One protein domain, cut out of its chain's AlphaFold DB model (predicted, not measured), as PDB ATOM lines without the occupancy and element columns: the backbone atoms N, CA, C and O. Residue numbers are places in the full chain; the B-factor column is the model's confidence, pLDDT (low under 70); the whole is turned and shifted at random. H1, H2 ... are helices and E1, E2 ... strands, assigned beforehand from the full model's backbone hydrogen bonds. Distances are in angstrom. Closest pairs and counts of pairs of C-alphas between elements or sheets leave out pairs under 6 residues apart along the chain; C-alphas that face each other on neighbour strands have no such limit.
ATOM      1  N   GLN A   2     130.834 103.582 137.965       84.38
ATOM      2  CA  GLN A   2     132.278 103.332 138.008       84.38
ATOM      3  C   GLN A   2     133.052 104.352 137.169       84.38
ATOM      4  O   GLN A   2     132.546 104.813 136.147       84.38
ATOM      5  N   SER A   3     134.257 104.709 137.613       91.25
ATOM      6  CA  SER A   3     135.186 105.549 136.849       91.25
ATOM      7  C   SER A   3     135.801 104.775 135.680       91.25
ATOM      8  O   SER A   3     135.617 103.564 135.560       91.25
ATOM      9  N   LYS A   4     136.602 105.450 134.851       94.19
ATOM     10  CA  LYS A   4     137.562 104.763 133.972       94.19
ATOM     11  C   LYS A   4     138.592 103.990 134.807       94.19
ATOM     12  O   LYS A   4     138.750 104.261 136.004       94.19
ATOM     13  N   VAL A   5     139.253 103.018 134.181       96.69
ATOM     14  CA  VAL A   5     140.368 102.288 134.788       96.69
ATOM     15  C   VAL A   5     141.624 103.137 134.625       96.69
ATOM     16  O   VAL A   5     142.031 103.429 133.504       96.69
ATOM     17  N   ASN A   6     142.207 103.546 135.743       96.88
ATOM     18  CA  ASN A   6     143.421 104.346 135.799       96.88
ATOM     19  C   ASN A   6     144.647 103.438 135.894       96.88
ATOM     20  O   ASN A   6     144.607 102.395 136.557       96.88
ATOM     21  N   ILE A   7     145.729 103.872 135.265       96.44
ATOM     22  CA  ILE A   7     147.042 103.241 135.318       96.44
ATOM     23  C   ILE A   7     147.823 103.899 136.461       96.44
ATOM     24  O   ILE A   7     147.839 105.121 136.584       96.44
ATOM     25  N   LEU A   8     148.415 103.096 137.349       95.38
ATOM     26  CA  LEU A   8     149.143 103.591 138.519       95.38
ATOM     27  C   LEU A   8     150.634 103.267 138.420       95.38
ATOM     28  O   LEU A   8     151.034 102.110 138.602       95.38
ATOM     29  N   ALA A   9     151.439 104.311 138.226       93.81
ATOM     30  CA  ALA A   9     152.889 104.261 138.382       93.81
ATOM     31  C   ALA A   9     153.297 103.947 139.836       93.81
ATOM     32  O   ALA A   9     152.492 104.070 140.762       93.81
ATOM     33  N   ASP A  10     154.516 103.434 140.042       91.19
ATOM     34  CA  ASP A  10     155.114 103.345 141.385       91.19
ATOM     35  C   ASP A  10     155.655 104.698 141.867       91.19
ATOM     36  O   ASP A  10     155.576 105.705 141.166       91.19
ATOM     37  N   ASP A  11     156.233 104.699 143.068       89.50
ATOM     38  CA  ASP A  11     156.831 105.883 143.688       89.50
ATOM     39  C   ASP A  11     158.023 106.450 142.889       89.50
ATOM     40  O   ASP A  11     158.402 107.603 143.084       89.50
ATOM     41  N   MET A  12     158.609 105.664 141.975       89.62
ATOM     42  CA  MET A  12     159.685 106.080 141.067       89.62
ATOM     43  C   MET A  12     159.169 106.507 139.682       89.62
ATOM     44  O   MET A  12     159.964 106.906 138.835       89.62
ATOM     45  N   GLY A  13     157.856 106.444 139.442       88.94
ATOM     46  CA  GLY A  13     157.231 106.788 138.166       88.94
ATOM     47  C   GLY A  13     157.157 105.641 137.151       88.94
ATOM     48  O   GLY A  13     156.675 105.862 136.042       88.94
ATOM     49  N   ASN A  14     157.564 104.416 137.500       91.31
ATOM     50  CA  ASN A  14     157.498 103.282 136.577       91.31
ATOM     51  C   ASN A  14     156.072 102.724 136.505       91.31
ATOM     52  O   ASN A  14     155.481 102.330 137.520       91.31
ATOM     53  N   VAL A  15     155.529 102.642 135.290       94.31
ATOM     54  CA  VAL A  15     154.215 102.035 135.026       94.31
ATOM     55  C   VAL A  15     154.322 100.517 134.906       94.31
ATOM     56  O   VAL A  15     153.524  99.793 135.508       94.31
ATOM     57  N   VAL A  16     155.317 100.032 134.161       94.75
ATOM     58  CA  VAL A  16     155.598  98.604 133.999       94.75
ATOM     59  C   VAL A  16     156.613  98.171 135.049       94.75
ATOM     60  O   VAL A  16     157.712  98.713 135.136       94.75
ATOM     61  N   ARG A  17     156.250  97.173 135.857       94.56
ATOM     62  CA  ARG A  17     157.110  96.642 136.919       94.56
ATOM     63  C   ARG A  17     157.541  95.234 136.585       94.56
ATOM     64  O   ARG A  17     156.705  94.338 136.467       94.56
ATOM     65  N   GLN A  18     158.845  95.038 136.473       94.50
ATOM     66  CA  GLN A  18     159.428  93.718 136.292       94.50
ATOM     67  C   GLN A  18     159.222  92.859 137.545       94.50
ATOM     68  O   GLN A  18     159.306  93.340 138.675       94.50
ATOM     69  N   SER A  19     158.938  91.574 137.352       92.19
ATOM     70  CA  SER A  19     158.852  90.618 138.451       92.19
ATOM     71  C   SER A  19     160.242  90.279 138.983       92.19
ATOM     72  O   SER A  19     161.121  89.868 138.225       92.19
ATOM     73  N   SER A  20     160.421  90.362 140.302       90.56
ATOM     74  CA  SER A  20     161.681  89.998 140.964       90.56
ATOM     75  C   SER A  20     162.021  88.512 140.834       90.56
ATOM     76  O   SER A  20     163.185  88.137 140.920       90.56
ATOM     77  N   SER A  21     161.011  87.655 140.654       90.56
ATOM     78  CA  SER A  21     161.199  86.203 140.555       90.56
ATOM     79  C   SER A  21     161.370  85.721 139.116       90.56
ATOM     80  O   SER A  21     162.045  84.723 138.901       90.56
ATOM     81  N   ASN A  22     160.760  86.406 138.140       92.75
ATOM     82  CA  ASN A  22     160.770  86.006 136.729       92.75
ATOM     83  C   ASN A  22     160.984  87.236 135.827       92.75
ATOM     84  O   ASN A  22     160.005  87.902 135.490       92.75
ATOM     85  N   PRO A  23     162.229  87.528 135.402       92.88
ATOM     86  CA  PRO A  23     162.570  88.755 134.674       92.88
ATOM     87  C   PRO A  23     161.826  88.966 133.346       92.88
ATOM     88  O   PRO A  23     161.671  90.104 132.913       92.88
ATOM     89  N   GLU A  24     161.358  87.896 132.701       95.31
ATOM     90  CA  GLU A  24     160.589  87.962 131.447       95.31
ATOM     91  C   GLU A  24     159.152  88.466 131.641       95.31
ATOM     92  O   GLU A  24     158.479  88.832 130.677       95.31
ATOM     93  N   PHE A  25     158.667  88.485 132.883       95.44
ATOM     94  CA  PHE A  25     157.306  88.870 133.220       95.44
ATOM     95  C   PHE A  25     157.287  90.150 134.041       95.44
ATOM     96  O   PHE A  25     158.194  90.456 134.815       95.44
ATOM     97  N   GLY A  26     156.185  90.871 133.912       95.44
ATOM     98  CA  GLY A  26     155.925  92.054 134.702       95.44
ATOM     99  C   GLY A  26     154.451  92.211 135.009       95.44
ATOM    100  O   GLY A  26     153.614  91.355 134.702       95.44
ATOM    101  N   HIS A  27     154.140  93.331 135.642       96.06
ATOM    102  CA  HIS A  27     152.770  93.736 135.858       96.06
ATOM    103  C   HIS A  27     152.616  95.253 135.826       96.06
ATOM    104  O   HIS A  27     153.543  96.001 136.133       96.06
ATOM    105  N   VAL A  28     151.398  95.688 135.520       96.38
ATOM    106  CA  VAL A  28     150.949  97.076 135.653       96.38
ATOM    107  C   VAL A  28     149.842  97.121 136.697       96.38
ATOM    108  O   VAL A  28     148.926  96.293 136.683       96.38
ATOM    109  N   ARG A  29     149.910  98.077 137.628       96.88
ATOM    110  CA  ARG A  29     148.844  98.264 138.617       96.88
ATOM    111  C   ARG A  29     147.745  99.127 138.020       96.88
ATOM    112  O   ARG A  29     147.983 100.254 137.601       96.88
ATOM    113  N   LEU A  30     146.533  98.595 138.034       97.12
ATOM    114  CA  LEU A  30     145.335  99.277 137.573       97.12
ATOM    115  C   LEU A  30     144.424  99.565 138.759       97.12
ATOM    116  O   LEU A  30     144.329  98.752 139.682       97.12
ATOM    117  N   GLN A  31     143.725 100.696 138.725       97.19
ATOM    118  CA  GLN A  31     142.748 101.062 139.744       97.19
ATOM    119  C   GLN A  31     141.499 101.669 139.123       97.19
ATOM    120  O   GLN A  31     141.562 102.510 138.235       97.19
ATOM    121  N   GLN A  32     140.345 101.290 139.647       96.12
ATOM    122  CA  GLN A  32     139.058 101.852 139.280       96.12
ATOM    123  C   GLN A  32     138.307 102.225 140.553       96.12
ATOM    124  O   GLN A  32     138.321 101.491 141.541       96.12
ATOM    125  N   THR A  33     137.631 103.367 140.545       96.12
ATOM    126  CA  THR A  33     136.742 103.743 141.638       96.12
ATOM    127  C   THR A  33     135.325 103.297 141.306       96.12
ATOM    128  O   THR A  33     134.769 103.660 140.267       96.12
ATOM    129  N   ARG A  34     134.707 102.546 142.219       92.75
ATOM    130  CA  ARG A  34     133.313 102.119 142.137       92.75
ATOM    131  C   ARG A  34     132.474 102.787 143.220       92.75
ATOM    132  O   ARG A  34     132.883 102.884 144.373       92.75
ATOM    133  N   VAL A  35     131.284 103.230 142.829       90.62
ATOM    134  CA  VAL A  35     130.273 103.783 143.732       90.62
ATOM    135  C   VAL A  35     129.118 102.796 143.830       90.62
ATOM    136  O   VAL A  35     128.500 102.462 142.809       90.62
ATOM    137  N   THR A  36     128.853 102.346 145.052       87.62
ATOM    138  CA  THR A  36     127.756 101.449 145.430       87.62
ATOM    139  C   THR A  36     126.795 102.172 146.365       87.62
ATOM    140  O   THR A  36     127.234 102.954 147.207       87.62
ATOM    141  N   PHE A  37     125.505 101.883 146.243       87.44
ATOM    142  CA  PHE A  37     124.459 102.426 147.105       87.44
ATOM    143  C   PHE A  37     123.991 101.311 148.039       87.44
ATOM    144  O   PHE A  37     123.607 100.244 147.565       87.44
ATOM    145  N   GLY A  38     124.099 101.520 149.349       81.00
ATOM    146  CA  GLY A  38     123.630 100.563 150.348       81.00
ATOM    147  C   GLY A  38     122.110 100.604 150.513       81.00
ATOM    148  O   GLY A  38     121.462 101.584 150.143       81.00
ATOM    149  N   ASN A  39     121.547  99.572 151.149       75.88
ATOM    150  CA  ASN A  39     120.101  99.428 151.384       75.88
ATOM    151  C   ASN A  39     119.454 100.538 152.246       75.88
ATOM    152  O   ASN A  39     118.237 100.549 152.379       75.88
ATOM    153  N   GLY A  40     120.230 101.472 152.800       81.19
ATOM    154  CA  GLY A  40     119.739 102.641 153.544       81.19
ATOM    155  C   GLY A  40     119.941 103.980 152.827       81.19
ATOM    156  O   GLY A  40     119.979 105.008 153.488       81.19
ATOM    157  N   GLY A  41     120.185 103.987 151.511       85.50
ATOM    158  CA  GLY A  41     120.444 105.219 150.748       85.50
ATOM    159  C   GLY A  41     121.865 105.781 150.895       85.50
ATOM    160  O   GLY A  41     122.210 106.771 150.254       85.50
ATOM    161  N   TRP A  42     122.721 105.127 151.684       88.19
ATOM    162  CA  TRP A  42     124.116 105.519 151.869       88.19
ATOM    163  C   TRP A  42     124.966 105.234 150.634       88.19
ATOM    164  O   TRP A  42     124.971 104.125 150.092       88.19
ATOM    165  N   VAL A  43     125.742 106.232 150.219       90.75
ATOM    166  CA  VAL A  43     126.698 106.110 149.118       90.75
ATOM    167  C   VAL A  43     128.042 105.645 149.663       90.75
ATOM    168  O   VAL A  43     128.630 106.292 150.524       90.75
ATOM    169  N   LYS A  44     128.576 104.554 149.111       89.69
ATOM    170  CA  LYS A  44     129.932 104.080 149.398       89.69
ATOM    171  C   LYS A  44     130.787 104.145 148.140       89.69
ATOM    172  O   LYS A  44     130.504 103.481 147.142       89.69
ATOM    173  N   LYS A  45     131.869 104.920 148.205       92.75
ATOM    174  CA  LYS A  45     132.926 104.956 147.189       92.75
ATOM    175  C   LYS A  45     134.037 104.000 147.616       92.75
ATOM    176  O   LYS A  45     134.543 104.111 148.724       92.75
ATOM    177  N   SER A  46     134.398 103.055 146.756       91.88
ATOM    178  CA  SER A  46     135.465 102.081 147.012       91.88
ATOM    179  C   SER A  46     136.432 102.043 145.835       91.88
ATOM    180  O   SER A  46     136.004 102.044 144.679       91.88
ATOM    181  N   ASN A  47     137.730 101.991 146.120       94.62
ATOM    182  CA  ASN A  47     138.749 101.762 145.101       94.62
ATOM    183  C   ASN A  47     138.989 100.259 144.969       94.62
ATOM    184  O   ASN A  47     139.233  99.575 145.960       94.62
ATOM    185  N   ILE A  48     138.912  99.755 143.743       95.06
ATOM    186  CA  ILE A  48     139.295  98.389 143.397       95.06
ATOM    187  C   ILE A  48     140.548  98.455 142.539       95.06
ATOM    188  O   ILE A  48     140.639  99.276 141.626       95.06
ATOM    189  N   SER A  49     141.523  97.606 142.836       96.44
ATOM    190  CA  SER A  49     142.764  97.531 142.075       96.44
ATOM    191  C   SER A  49     143.032  96.115 141.620       96.44
ATOM    192  O   SER A  49     142.696  95.171 142.327       96.44
ATOM    193  N   THR A  50     143.681  95.973 140.475       96.75
ATOM    194  CA  THR A  50     144.178  94.690 139.981       96.75
ATOM    195  C   THR A  50     145.572  94.865 139.392       96.75
ATOM    196  O   THR A  50     146.010  95.984 139.121       96.75
ATOM    197  N   LEU A  51     146.271  93.751 139.214       95.75
ATOM    198  CA  LEU A  51     147.546  93.694 138.520       95.75
ATOM    199  C   LEU A  51     147.310  93.072 137.143       95.75
ATOM    200  O   LEU A  51     146.915  91.905 137.036       95.75
ATOM    201  N   LEU A  52     147.550  93.852 136.092       95.75
ATOM    202  CA  LEU A  52     147.590  93.354 134.724       95.75
ATOM    203  C   LEU A  52     148.946  92.688 134.510       95.75
ATOM    204  O   LEU A  52     149.958  93.375 134.438       95.75
ATOM    205  N   HIS A  53     148.960  91.359 134.471       94.56
ATOM    206  CA  HIS A  53     150.177  90.578 134.270       94.56
ATOM    207  C   HIS A  53     150.386  90.309 132.782       94.56
ATOM    208  O   HIS A  53     149.422  90.067 132.057       94.56
ATOM    209  N   GLY A  54     151.641  90.289 132.353       94.44
ATOM    210  CA  GLY A  54     152.019  89.990 130.977       94.44
ATOM    211  C   GLY A  54     153.517  89.756 130.856       94.44
ATOM    212  O   GLY A  54     154.255  89.876 131.843       94.44
ATOM    213  N   LYS A  55     153.968  89.419 129.648       95.81
ATOM    214  CA  LYS A  55     155.396  89.480 129.340       95.81
ATOM    215  C   LYS A  55     155.843  90.933 129.358       95.81
ATOM    216  O   LYS A  55     155.069  91.826 129.019       95.81
ATOM    217  N   LEU A  56     157.086  91.166 129.753       94.19
ATOM    218  CA  LEU A  56     157.628  92.518 129.824       94.19
ATOM    219  C   LEU A  56     157.618  93.196 128.443       94.19
ATOM    220  O   LEU A  56     157.250  94.360 128.345       94.19
ATOM    221  N   GLU A  57     157.955  92.448 127.390       95.31
ATOM    222  CA  GLU A  57     157.885  92.895 125.992       95.31
ATOM    223  C   GLU A  57     156.471  93.367 125.625       95.31
ATOM    224  O   GLU A  57     156.285  94.550 125.350       95.31
ATOM    225  N   ASP A  58     155.464  92.495 125.766       95.62
ATOM    226  CA  ASP A  58     154.062  92.820 125.472       95.62
ATOM    227  C   ASP A  58     153.566  94.054 126.256       95.62
ATOM    228  O   ASP A  58     152.846  94.899 125.726       95.62
ATOM    229  N   LEU A  59     153.941  94.177 127.537       93.62
ATOM    230  CA  LEU A  59     153.527  95.304 128.382       93.62
ATOM    231  C   LEU A  59     154.150  96.634 127.936       93.62
ATOM    232  O   LEU A  59     153.477  97.663 128.004       93.62
ATOM    233  N   ASN A  60     155.401  96.612 127.476       92.94
ATOM    234  CA  ASN A  60     156.086  97.795 126.957       92.94
ATOM    235  C   ASN A  60     155.538  98.198 125.580       92.94
ATOM    236  O   ASN A  60     155.318  99.382 125.328       92.94
ATOM    237  N   GLU A  61     155.252  97.225 124.711       94.44
ATOM    238  CA  GLU A  61     154.684  97.468 123.378       94.44
ATOM    239  C   GLU A  61     153.285  98.092 123.421       94.44
ATOM    240  O   GLU A  61     152.920  98.865 122.535       94.44
ATOM    241  N   LEU A  62     152.509  97.823 124.476       90.94
ATOM    242  CA  LEU A  62     151.202  98.450 124.685       90.94
ATOM    243  C   LEU A  62     151.281  99.970 124.923       90.94
ATOM    244  O   LEU A  62     150.248 100.641 124.863       90.94
ATOM    245  N   GLY A  63     152.466 100.525 125.206       90.19
ATOM    246  CA  GLY A  63     152.658 101.969 125.367       90.19
ATOM    247  C   GLY A  63     151.911 102.563 126.565       90.19
ATOM    248  O   GLY A  63     151.535 103.736 126.549       90.19
ATOM    249  N   LEU A  64     151.681 101.756 127.607       90.62
ATOM    250  CA  LEU A  64     150.890 102.136 128.785       90.62
ATOM    251  C   LEU A  64     151.509 103.297 129.576       90.62
ATOM    252  O   LEU A  64     150.791 104.000 130.276       90.62
ATOM    253  N   GLU A  65     152.814 103.531 129.439       88.38
ATOM    254  CA  GLU A  65     153.540 104.646 130.066       88.38
ATOM    255  C   GLU A  65     153.059 106.025 129.607       88.38
ATOM    256  O   GLU A  65     153.151 106.997 130.349       88.38
ATOM    257  N   SER A  66     152.531 106.114 128.384       90.12
ATOM    258  CA  SER A  66     151.997 107.361 127.823       90.12
ATOM    259  C   SER A  66     150.496 107.532 128.078       90.12
ATOM    260  O   SER A  66     149.885 108.463 127.551       90.12
ATOM    261  N   MET A  67     149.876 106.621 128.834       92.25
ATOM    262  CA  MET A  67     148.437 106.598 129.081       92.25
ATOM    263  C   MET A  67     148.135 106.753 130.573       92.25
ATOM    264  O   MET A  67     148.669 106.030 131.406       92.25
ATOM    265  N   ASP A  68     147.173 107.613 130.906       92.75
ATOM    266  CA  ASP A  68     146.663 107.716 132.283       92.75
ATOM    267  C   ASP A  68     145.553 106.694 132.565       92.75
ATOM    268  O   ASP A  68     145.324 106.271 133.703       92.75
ATOM    269  N   THR A  69     144.808 106.313 131.522       95.06
ATOM    270  CA  THR A  69     143.627 105.451 131.631       95.06
ATOM    271  C   THR A  69     143.531 104.475 130.471       95.06
ATOM    272  O   THR A  69     143.900 104.811 129.348       95.06
ATOM    273  N   ILE A  70     142.954 103.303 130.729       94.38
ATOM    274  CA  ILE A  70     142.698 102.263 129.731       94.38
ATOM    275  C   ILE A  70     141.189 101.961 129.654       94.38
ATOM    276  O   ILE A  70     140.512 101.930 130.693       94.38
ATOM    277  N   PRO A  71     140.609 101.767 128.452       93.62
ATOM    278  CA  PRO A  71     139.222 101.338 128.326       93.62
ATOM    279  C   PRO A  71     139.044  99.911 128.852       93.62
ATOM    280  O   PRO A  71     139.849  99.026 128.578       93.62
ATOM    281  N   GLY A  72     137.965  99.691 129.595       93.88
ATOM    282  CA  GLY A  72     137.627  98.393 130.168       93.88
ATOM    283  C   GLY A  72     137.055  98.530 131.571       93.88
ATOM    284  O   GLY A  72     136.590  99.599 131.983       93.88
TER     285      GLY A  72
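Overview. This is residues 2 to 72 of the 189 residues of an uncharacterized protein of Phycisphaerae bacterium (UniProt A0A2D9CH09). A long, twisted hairpin of two strands, E3 and E4, makes the domain's length; short E1 and E2 pair with E3 on its other side, and small helix H1 stands over E3 near its beginning. The printed part has 71 residues, in order E1, E2, E3, E4, H1, mostly strand, with one branched antiparallel sheet. It is loose, with a radius of gyration of the C-alphas of 14.9 A, and spans 49 by 25 by 22 A.

Arrangement. E3, residues 25 to 37, and E4, residues 43 to 55, form an antiparallel hairpin at 163 degrees; N 30 and O 50, 2.9 A apart, are within hydrogen-bond range. On the other side of E3 are E2, residues 16 to 18, its hairpin partner, with N 17 and O 27 at 3.0 A, and E1, residues 5 to 8, antiparallel, with N 6 and O 31 at 2.8 A. E2, E3 and E4 are a meander, each strand the antiparallel neighbour of the one before. H1, residues 56 to 61, is on the sheet at a height of 7.4 A; C-alphas 25 and 56, the closest of E3 and H1, are 5.0 A apart. In H1 every O i to N i+4 pair is within range.

Along the chain. E3 measures 38.2 A and E4 38.6 A. E1 begins at C-alpha 5 (140.368, 102.288, 134.788); H1 ends at C-alpha 61 (154.684, 97.468, 123.378).

Size, cuts and confidence. The farthest C-alphas, Pro 23 and Gly 40, are 48.8 A apart. The printed part has no cut, no link between named elements is long, and no printed residue is under 70 in pLDDT.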